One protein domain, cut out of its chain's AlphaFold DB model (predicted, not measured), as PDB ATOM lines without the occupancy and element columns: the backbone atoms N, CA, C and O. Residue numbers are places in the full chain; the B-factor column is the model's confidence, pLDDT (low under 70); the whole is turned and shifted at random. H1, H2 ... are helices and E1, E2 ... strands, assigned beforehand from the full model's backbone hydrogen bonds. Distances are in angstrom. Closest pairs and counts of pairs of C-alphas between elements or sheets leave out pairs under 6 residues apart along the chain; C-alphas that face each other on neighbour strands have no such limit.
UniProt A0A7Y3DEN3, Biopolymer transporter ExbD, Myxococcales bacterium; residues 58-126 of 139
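Overview. This is residues 58 to 126 of the 139 residues of the protein "Biopolymer transporter ExbD" of Myxococcales bacterium (UniProt A0A7Y3DEN3). What does the printed part look like? It is a twisted sheet of four strands, E3, E2, E1 and E4, with helix H1 packed over one face; after E4 comes an arm made of H2, which only grazes the sheet, and of a stretch that folds back to the short strand E5. What is it made of? The 69 printed residues hold two named helices and five named strands, in the order E1, E2, E3, H1, E4, H2, E5, and the class is mixed, helices and strands. The sheet, in the order E3, E2, E1, E4, is mixed, antiparallel but for the parallel pair E1 and E4. How compact is it? It is loose, with a radius of gyration of the C-alphas of 13.7 A and spans of 40 by 31 by 25 A.

Along the chain. Where do the first elements lie? E1, residues 59 to 67, begins at C-alpha 59 at (-37.048, -25.822, 13.862) and is 24.9 A long. E2 is residues 70 to 75, 16.7 A, and E3 is residues 78 to 80, 6.3 A. What follows them? H1 is residues 82 to 91, 14.3 A; E4 is residues 96 to 102, 19.3 A; H2 is residues 105 to 115, 15.3 A. E5, residues 123 to 126, is 10.4 A long and ends at C-alpha 126 at (-53.903, -8.800, 21.053).

Arrangement. How are the sheet's strands joined? E1, E2 and E3 form a meander, each strand the antiparallel neighbour of the one before, with N 65 and O 72 3.0 A apart and N 80 and O 73 2.8 A apart; E1 and E2 are a hairpin, and so are E2 and E3. E4 is parallel to E1 at 22 degrees, with N 62 and O 98 2.8 A apart. E3, H1 and E4 make a split strand-helix-strand unit, two strands running the same way with E2 and E1 between them in the sheet, and its crossover is right-handed. Where are the helices? H1 is on the sheet at a height of 9.0 A, over E2 and, only just, with 3 C-alphas, over E1; it runs along the strands, at 20 degrees to E2 on the local plane, and the closest C-alphas of H1 and E2 are those of Phe 82 and Phe 73, 7.0 A apart. H2 only grazes the sheet, with residues 105 to 108; the closest C-alphas of H2 and E4 are those of Ala 107 and Ala 101, 6.0 A apart. Every O i to N i+4 pair in H1 and H2 is within hydrogen-bond range. What of E5? E5 pairs with no named strand and is apart from E1, E2, E3, E4, H1 and H2.

Size, cuts and confidence. How far does it reach, and is it cut? The two C-alphas farthest apart, those of Arg 91 and Asn 116, are 40.5 A apart, and the printed part has no cut. Are there long links? There are none; the link from H2 to E5 is short, and the others are tight. Where is confidence low? The mean pLDDT of the printed part is 84.4, and residue 58 alone is under 70.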
ATOM      1  N   GLU A  58     -33.491 -28.049  13.290       65.00
ATOM      2  CA  GLU A  58     -33.539 -27.259  14.533       65.00
ATOM      3  C   GLU A  58     -34.834 -26.461  14.720       65.00
ATOM      4  O   GLU A  58     -34.979 -25.762  15.721       65.00
ATOM      5  N   ALA A  59     -35.796 -26.570  13.799       74.19
ATOM      6  CA  ALA A  59     -37.048 -25.822  13.862       74.19
ATOM      7  C   ALA A  59     -38.281 -26.729  13.953       74.19
ATOM      8  O   ALA A  59     -38.444 -27.658  13.160       74.19
ATOM      9  N   ILE A  60     -39.217 -26.402  14.852       81.25
ATOM     10  CA  ILE A  60     -40.556 -27.014  14.826       81.25
ATOM     11  C   ILE A  60     -41.331 -26.376  13.681       81.25
ATOM     12  O   ILE A  60     -41.534 -25.163  13.672       81.25
ATOM     13  N   SER A  61     -41.762 -27.180  12.714       86.06
ATOM     14  CA  SER A  61     -42.564 -26.696  11.588       86.06
ATOM     15  C   SER A  61     -44.054 -26.837  11.889       86.06
ATOM     16  O   SER A  61     -44.537 -27.939  12.149       86.06
ATOM     17  N   VAL A  62     -44.774 -25.719  11.833       88.12
ATOM     18  CA  VAL A  62     -46.221 -25.629  12.042       88.12
ATOM     19  C   VAL A  62     -46.862 -25.106  10.769       88.12
ATOM     20  O   VAL A  62     -46.488 -24.037  10.289       88.12
ATOM     21  N   THR A  63     -47.851 -25.824  10.247       89.62
ATOM     22  CA  THR A  63     -48.671 -25.347   9.130       89.62
ATOM     23  C   THR A  63     -50.023 -24.876   9.660       89.62
ATOM     24  O   THR A  63     -50.662 -25.583  10.438       89.62
ATOM     25  N   LEU A  64     -50.468 -23.687   9.258       90.62
ATOM     26  CA  LEU A  64     -51.817 -23.185   9.511       90.62
ATOM     27  C   LEU A  64     -52.621 -23.235   8.223       90.62
ATOM     28  O   LEU A  64     -52.129 -22.794   7.187       90.62
ATOM     29  N   ARG A  65     -53.856 -23.720   8.311       89.56
ATOM     30  CA  ARG A  65     -54.831 -23.696   7.215       89.56
ATOM     31  C   ARG A  65     -56.116 -23.067   7.697       89.56
ATOM     32  O   ARG A  65     -56.527 -23.311   8.830       89.56
ATOM     33  N   GLU A  66     -56.752 -22.285   6.843       88.25
ATOM     34  CA  GLU A  66     -58.094 -21.776   7.102       88.25
ATOM     35  C   GLU A  66     -59.108 -22.693   6.409       88.25
ATOM     36  O   GLU A  66     -59.213 -22.717   5.186       88.25
ATOM     37  N   GLU A  67     -59.844 -23.488   7.184       85.69
ATOM     38  CA  GLU A  67     -60.844 -24.421   6.662       85.69
ATOM     39  C   GLU A  67     -62.218 -24.041   7.213       85.69
ATOM     40  O   GLU A  67     -62.444 -24.067   8.421       85.69
ATOM     41  N   ARG A  68     -63.163 -23.707   6.324       84.62
ATOM     42  CA  ARG A  68     -64.541 -23.314   6.692       84.62
ATOM     43  C   ARG A  68     -64.609 -22.132   7.681       84.62
ATOM     44  O   ARG A  68     -65.522 -22.073   8.498       84.62
ATOM     45  N   GLY A  69     -63.660 -21.198   7.591       82.19
ATOM     46  CA  GLY A  69     -63.580 -20.018   8.462       82.19
ATOM     47  C   GLY A  69     -62.938 -20.277   9.828       82.19
ATOM     48  O   GLY A  69     -62.895 -19.373  10.657       82.19
ATOM     49  N   GLU A  70     -62.423 -21.485  10.072       84.94
ATOM     50  CA  GLU A  70     -61.659 -21.810  11.274       84.94
ATOM     51  C   GLU A  70     -60.190 -22.060  10.934       84.94
ATOM     52  O   GLU A  70     -59.857 -22.747   9.966       84.94
ATOM     53  N   VAL A  71     -59.292 -21.533  11.768       86.44
ATOM     54  CA  VAL A  71     -57.857 -21.804  11.649       86.44
ATOM     55  C   VAL A  71     -57.545 -23.159  12.278       86.44
ATOM     56  O   VAL A  71     -57.769 -23.378  13.470       86.44
ATOM     57  N   ARG A  72     -56.983 -24.063  11.477       90.44
ATOM     58  CA  ARG A  72     -56.504 -25.384  11.888       90.44
ATOM     59  C   ARG A  72     -54.981 -25.418  11.903       90.44
ATOM     60  O   ARG A  72     -54.332 -24.875  11.013       90.44
ATOM     61  N   PHE A  73     -54.422 -26.084  12.911       91.69
ATOM     62  CA  PHE A  73     -52.979 -26.226  13.108       91.69
ATOM     63  C   PHE A  73     -52.531 -27.629  12.717       91.69
ATOM     64  O   PHE A  73     -53.195 -28.606  13.060       91.69
ATOM     65  N   TYR A  74     -51.384 -27.735  12.055       90.56
ATOM     66  CA  TYR A  74     -50.797 -29.004  11.645       90.56
ATOM     67  C   TYR A  74     -49.331 -29.071  12.068       90.56
ATOM     68  O   TYR A  74     -48.568 -28.129  11.849       90.56
ATOM     69  N   LEU A  75     -48.941 -30.199  12.660       88.56
ATOM     70  CA  LEU A  75     -47.544 -30.567  12.896       88.56
ATOM     71  C   LEU A  75     -47.184 -31.674  11.901       88.56
ATOM     72  O   LEU A  75     -47.668 -32.804  12.018       88.56
ATOM     73  N   GLY A  76     -46.389 -31.330  10.885       84.50
ATOM     74  CA  GLY A  76     -46.273 -32.158   9.681       84.50
ATOM     75  C   GLY A  76     -47.637 -32.288   8.993       84.50
ATOM     76  O   GLY A  76     -48.298 -31.282   8.750       84.50
ATOM     77  N   ASP A  77     -48.085 -33.520   8.751       84.94
ATOM     78  CA  ASP A  77     -49.375 -33.808   8.100       84.94
ATOM     79  C   ASP A  77     -50.534 -34.040   9.087       84.94
ATOM     80  O   ASP A  77     -51.654 -34.362   8.688       84.94
ATOM     81  N   ARG A  78     -50.289 -33.911  10.398       88.69
ATOM     82  CA  ARG A  78     -51.294 -34.203  11.430       88.69
ATOM     83  C   ARG A  78     -51.948 -32.931  11.937       88.69
ATOM     84  O   ARG A  78     -51.262 -32.075  12.488       88.69
ATOM     85  N   ALA A  79     -53.274 -32.864  11.828       91.31
ATOM     86  CA  ALA A  79     -54.067 -31.828  12.475       91.31
ATOM     87  C   ALA A  79     -53.960 -31.955  14.004       91.31
ATOM     88  O   ALA A  79     -54.116 -33.046  14.559       91.31
ATOM     89  N   VAL A  80     -53.704 -30.840  14.680       92.56
ATOM     90  CA  VAL A  80     -53.557 -30.762  16.136       92.56
ATOM     91  C   VAL A  80     -54.387 -29.614  16.702       92.56
ATOM     92  O   VAL A  80     -54.622 -28.599  16.048       92.56
ATOM     93  N   SER A  81     -54.842 -29.769  17.945       91.44
ATOM     94  CA  SER A  81     -55.473 -28.672  18.678       91.44
ATOM     95  C   SER A  81     -54.426 -27.661  19.146       91.44
ATOM     96  O   SER A  81     -53.244 -27.981  19.287       91.44
ATOM     97  N   PHE A  82     -54.867 -26.446  19.474       87.69
ATOM     98  CA  PHE A  82     -53.986 -25.422  20.039       87.69
ATOM     99  C   PHE A  82     -53.307 -25.881  21.344       87.69
ATOM    100  O   PHE A  82     -52.130 -25.608  21.575       87.69
ATOM    101  N   GLN A  83     -54.024 -26.635  22.185       88.56
ATOM    102  CA  GLN A  83     -53.458 -27.206  23.408       88.56
ATOM    103  C   GLN A  83     -52.364 -28.236  23.098       88.56
ATOM    104  O   GLN A  83     -51.284 -28.164  23.680       88.56
ATOM    105  N   ALA A  84     -52.613 -29.137  22.143       88.25
ATOM    106  CA  ALA A  84     -51.637 -30.142  21.727       88.25
ATOM    107  C   ALA A  84     -50.391 -29.510  21.084       88.25
ATOM    108  O   ALA A  84     -49.284 -30.007  21.280       88.25
ATOM    109  N   LEU A  85     -50.551 -28.389  20.371       89.69
ATOM    110  CA  LEU A  85     -49.433 -27.599  19.854       89.69
ATOM    111  C   LEU A  85     -48.573 -27.027  20.994       89.69
ATOM    112  O   LEU A  85     -47.350 -27.151  20.970       89.69
ATOM    113  N   GLY A  86     -49.208 -26.471  22.032       89.06
ATOM    114  CA  GLY A  86     -48.505 -25.992  23.226       89.06
ATOM    115  C   GLY A  86     -47.778 -27.109  23.985       89.06
ATOM    116  O   GLY A  86     -46.662 -26.910  24.467       89.06
ATOM    117  N   ASP A  87     -48.373 -28.299  24.062       88.88
ATOM    118  CA  ASP A  87     -47.720 -29.474  24.644       88.88
ATOM    119  C   ASP A  87     -46.524 -29.941  23.808       88.88
ATOM    120  O   ASP A  87     -45.496 -30.306  24.378       88.88
ATOM    121  N   ALA A  88     -46.621 -29.879  22.478       85.38
ATOM    122  CA  ALA A  88     -45.513 -30.202  21.583       85.38
ATOM    123  C   ALA A  88     -44.327 -29.247  21.786       85.38
ATOM    124  O   ALA A  88     -43.205 -29.712  21.984       85.38
ATOM    125  N   PHE A  89     -44.578 -27.935  21.847       87.50
ATOM    126  CA  PHE A  89     -43.538 -26.932  22.113       87.50
ATOM    127  C   PHE A  89     -42.849 -27.120  23.468       87.50
ATOM    128  O   PHE A  89     -41.655 -26.867  23.592       87.50
ATOM    129  N   ARG A  90     -43.585 -27.570  24.491       88.00
ATOM    130  CA  ARG A  90     -43.012 -27.856  25.815       88.00
ATOM    131  C   ARG A  90     -42.229 -29.160  25.860       88.00
ATOM    132  O   ARG A  90     -41.245 -29.244  26.586       88.00
ATOM    133  N   ARG A  91     -42.694 -30.185  25.142       86.69
ATOM    134  CA  ARG A  91     -42.073 -31.514  25.140       86.69
ATOM    135  C   ARG A  91     -40.744 -31.514  24.399       86.69
ATOM    136  O   ARG A  91     -39.809 -32.164  24.851       86.69
ATOM    137  N   GLU A  92     -40.675 -30.801  23.283       83.12
ATOM    138  CA  GLU A  92     -39.465 -30.700  22.474       83.12
ATOM    139  C   GLU A  92     -39.170 -29.227  22.168       83.12
ATOM    140  O   GLU A  92     -39.454 -28.757  21.069       83.12
ATOM    141  N   PRO A  93     -38.638 -28.465  23.139       80.06
ATOM    142  CA  PRO A  93     -38.328 -27.062  22.926       80.06
ATOM    143  C   PRO A  93     -37.194 -26.939  21.904       80.06
ATOM    144  O   PRO A  93     -36.073 -27.397  22.129       80.06
ATOM    145  N   LYS A  94     -37.493 -26.311  20.770       77.94
ATOM    146  CA  LYS A  94     -36.511 -25.941  19.751       77.94
ATOM    147  C   LYS A  94     -36.246 -24.435  19.803       77.94
ATOM    148  O   LYS A  94     -37.156 -23.683  20.153       77.94
ATOM    149  N   PRO A  95     -35.041 -23.979  19.420       72.44
ATOM    150  CA  PRO A  95     -34.711 -22.552  19.387       72.44
ATOM    151  C   PRO A  95     -35.518 -21.779  18.334       72.44
ATOM    152  O   PRO A  95     -35.590 -20.555  18.387       72.44
ATOM    153  N   THR A  96     -36.125 -22.471  17.368       75.25
ATOM    154  CA  THR A  96     -36.844 -21.844  16.259       75.25
ATOM    155  C   THR A  96     -38.172 -22.549  15.994       75.25
ATOM    156  O   THR A  96     -38.284 -23.775  16.070       75.25
ATOM    157  N   VAL A  97     -39.194 -21.770  15.640       80.19
ATOM    158  CA  VAL A  97     -40.469 -22.273  15.120       80.19
ATOM    159  C   VAL A  97     -40.648 -21.714  13.719       80.19
ATOM    160  O   VAL A  97     -40.599 -20.503  13.516       80.19
ATOM    161  N   ARG A  98     -40.854 -22.596  12.744       82.12
ATOM    162  CA  ARG A  98     -41.197 -22.216  11.376       82.12
ATOM    163  C   ARG A  98     -42.702 -22.295  11.217       82.12
ATOM    164  O   ARG A  98     -43.288 -23.361  11.389       82.12
ATOM    165  N   ILE A  99     -43.310 -21.179  10.844       86.00
ATOM    166  CA  ILE A  99     -44.748 -21.085  10.638       86.00
ATOM    167  C   ILE A  99     -45.025 -20.965   9.140       86.00
ATOM    168  O   ILE A  99     -44.586 -20.015   8.499       86.00
ATOM    169  N   ARG A 100     -45.756 -21.930   8.581       85.38
ATOM    170  CA  ARG A 100     -46.266 -21.887   7.209       85.38
ATOM    171  C   ARG A 100     -47.762 -21.612   7.252       85.38
ATOM    172  O   ARG A 100     -48.524 -22.457   7.699       85.38
ATOM    173  N   ALA A 101     -48.191 -20.452   6.782       85.19
ATOM    174  CA  ALA A 101     -49.608 -20.132   6.670       85.19
ATOM    175  C   ALA A 101     -50.090 -20.392   5.234       85.19
ATOM    176  O   ALA A 101     -49.634 -19.743   4.297       85.19
ATOM    177  N   GLU A 102     -50.986 -21.360   5.060       84.06
ATOM    178  CA  GLU A 102     -51.607 -21.710   3.783       84.06
ATOM    179  C   GLU A 102     -53.018 -21.116   3.742       84.06
ATOM    180  O   GLU A 102     -53.861 -21.437   4.579       84.06
ATOM    181  N   GLU A 103     -53.250 -20.218   2.781       77.62
ATOM    182  CA  GLU A 103     -54.562 -19.614   2.504       77.62
ATOM    183  C   GLU A 103     -55.231 -18.925   3.706       77.62
ATOM    184  O   GLU A 103     -56.448 -18.755   3.738       77.62
ATOM    185  N   THR A 104     -54.454 -18.475   4.692       84.38
ATOM    186  CA  THR A 104     -55.000 -17.708   5.815       84.38
ATOM    187  C   THR A 104     -55.231 -16.253   5.420       84.38
ATOM    188  O   THR A 104     -54.504 -15.695   4.592       84.38
ATOM    189  N   ALA A 105     -56.209 -15.599   6.050       86.12
ATOM    190  CA  ALA A 105     -56.426 -14.160   5.885       86.12
ATOM    191  C   ALA A 105     -55.148 -13.332   6.099       86.12
ATOM    192  O   ALA A 105     -54.849 -12.455   5.291       86.12
ATOM    193  N   LEU A 106     -54.358 -13.659   7.126       85.00
ATOM    194  CA  LEU A 106     -53.096 -12.973   7.407       85.00
ATOM    195  C   LEU A 106     -52.070 -13.164   6.278       85.00
ATOM    196  O   LEU A 106     -51.471 -12.190   5.836       85.00
ATOM    197  N   ALA A 107     -51.900 -14.389   5.769       84.81
ATOM    198  CA  ALA A 107     -50.978 -14.656   4.664       84.81
ATOM    199  C   ALA A 107     -51.389 -13.920   3.379       84.81
ATOM    200  O   ALA A 107     -50.526 -13.425   2.661       84.81
ATOM    201  N   ARG A 108     -52.699 -13.797   3.114       84.75
ATOM    202  CA  ARG A 108     -53.216 -13.004   1.986       84.75
ATOM    203  C   ARG A 108     -52.896 -11.518   2.132       84.75
ATOM    204  O   ARG A 108     -52.494 -10.902   1.153       84.75
ATOM    205  N   VAL A 109     -53.052 -10.950   3.330       88.06
ATOM    206  CA  VAL A 109     -52.720  -9.538   3.596       88.06
ATOM    207  C   VAL A 109     -51.223  -9.288   3.422       88.06
ATOM    208  O   VAL A 109     -50.852  -8.337   2.742       88.06
ATOM    209  N   ILE A 110     -50.371 -10.164   3.966       85.31
ATOM    210  CA  ILE A 110     -48.910 -10.078   3.799       85.31
ATOM    211  C   ILE A 110     -48.527 -10.186   2.316       85.31
ATOM    212  O   ILE A 110     -47.754  -9.373   1.819       85.31
ATOM    213  N   GLY A 111     -49.100 -11.156   1.594       83.88
ATOM    214  CA  GLY A 111     -48.866 -11.327   0.159       83.88
ATOM    215  C   GLY A 111     -49.259 -10.088  -0.647       83.88
ATOM    216  O   GLY A 111     -48.458  -9.595  -1.434       83.88
ATOM    217  N   LEU A 112     -50.442  -9.528  -0.382       87.44
ATOM    218  CA  LEU A 112     -50.911  -8.305  -1.032       87.44
ATOM    219  C   LEU A 112     -50.016  -7.099  -0.706       87.44
ATOM    220  O   LEU A 112     -49.731  -6.295  -1.590       87.44
ATOM    221  N   ALA A 113     -49.555  -6.963   0.540       86.50
ATOM    222  CA  ALA A 113     -48.629  -5.904   0.934       86.50
ATOM    223  C   ALA A 113     -47.315  -5.991   0.133       86.50
ATOM    224  O   ALA A 113     -46.894  -4.999  -0.467       86.50
ATOM    225  N   HIS A 114     -46.739  -7.192   0.019       82.69
ATOM    226  CA  HIS A 114     -45.536  -7.433  -0.784       82.69
ATOM    227  C   HIS A 114     -45.746  -7.131  -2.273       82.69
ATOM    228  O   HIS A 114     -44.896  -6.488  -2.888       82.69
ATOM    229  N   GLU A 115     -46.874  -7.552  -2.852       86.00
ATOM    230  CA  GLU A 115     -47.228  -7.253  -4.250       86.00
ATOM    231  C   GLU A 115     -47.295  -5.742  -4.533       86.00
ATOM    232  O   GLU A 115     -47.066  -5.315  -5.662       86.00
ATOM    233  N   ASN A 116     -47.557  -4.929  -3.505       90.56
ATOM    234  CA  ASN A 116     -47.625  -3.469  -3.587       90.56
ATOM    235  C   ASN A 116     -46.339  -2.764  -3.109       90.56
ATOM    236  O   ASN A 116     -46.346  -1.552  -2.906       90.56
ATOM    237  N   GLY A 117     -45.233  -3.498  -2.940       84.00
ATOM    238  CA  GLY A 117     -43.931  -2.929  -2.568       84.00
ATOM    239  C   GLY A 117     -43.798  -2.543  -1.092       84.00
ATOM    240  O   GLY A 117     -42.866  -1.829  -0.724       84.00
ATOM    241  N   VAL A 118     -44.716  -2.998  -0.235       85.00
ATOM    242  CA  VAL A 118     -44.573  -2.881   1.219       85.00
ATOM    243  C   VAL A 118     -43.745  -4.067   1.698       85.00
ATOM    244  O   VAL A 118     -44.199  -5.206   1.648       85.00
ATOM    245  N   HIS A 119     -42.519  -3.794   2.132       79.94
ATOM    246  CA  HIS A 119     -41.572  -4.811   2.605       79.94
ATOM    247  C   HIS A 119     -41.364  -4.779   4.120       79.94
ATOM    248  O   HIS A 119     -40.870  -5.746   4.689       79.94
ATOM    249  N   ASP A 120     -41.764  -3.682   4.761       80.56
ATOM    250  CA  ASP A 120     -41.748  -3.531   6.209       80.56
ATOM    251  C   ASP A 120     -43.159  -3.804   6.743       80.56
ATOM    252  O   ASP A 120     -44.095  -3.046   6.470       80.56
ATOM    253  N   ILE A 121     -43.338  -4.950   7.402       75.25
ATOM    254  CA  ILE A 121     -44.632  -5.414   7.907       75.25
ATOM    255  C   ILE A 121     -44.492  -5.704   9.394       75.25
ATOM    256  O   ILE A 121     -43.898  -6.701   9.804       75.25
ATOM    257  N   GLU A 122     -45.122  -4.866  10.205       77.94
ATOM    258  CA  GLU A 122     -45.210  -5.072  11.644       77.94
ATOM    259  C   GLU A 122     -46.362  -6.030  11.978       77.94
ATOM    260  O   GLU A 122     -47.514  -5.822  11.586       77.94
ATOM    261  N   LEU A 123     -46.059  -7.099  12.722       79.75
ATOM    262  CA  LEU A 123     -47.068  -8.016  13.247       79.75
ATOM    263  C   LEU A 123     -47.338  -7.704  14.716       79.75
ATOM    264  O   LEU A 123     -46.503  -7.937  15.595       79.75
ATOM    265  N   ALA A 124     -48.550  -7.231  14.975       76.38
ATOM    266  CA  ALA A 124     -49.077  -7.034  16.310       76.38
ATOM    267  C   ALA A 124     -50.178  -8.056  16.610       76.38
ATOM    268  O   ALA A 124     -50.968  -8.429  15.737       76.38
ATOM    269  N   TYR A 125     -50.237  -8.532  17.855       74.62
ATOM    270  CA  TYR A 125     -51.332  -9.382  18.314       74.62
ATOM    271  C   TYR A 125     -51.896  -8.900  19.648       74.62
ATOM    272  O   TYR A 125     -51.167  -8.503  20.560       74.62
ATOM    273  N   GLU A 126     -53.216  -9.020  19.787       72.50
ATOM    274  CA  GLU A 126     -53.903  -8.800  21.053       72.50
ATOM    275  C   GLU A 126     -54.056 -10.118  21.809       72.50
ATOM    276  O   GLU A 126     -54.690 -11.076  21.353       72.50
TER     277      GLU A 126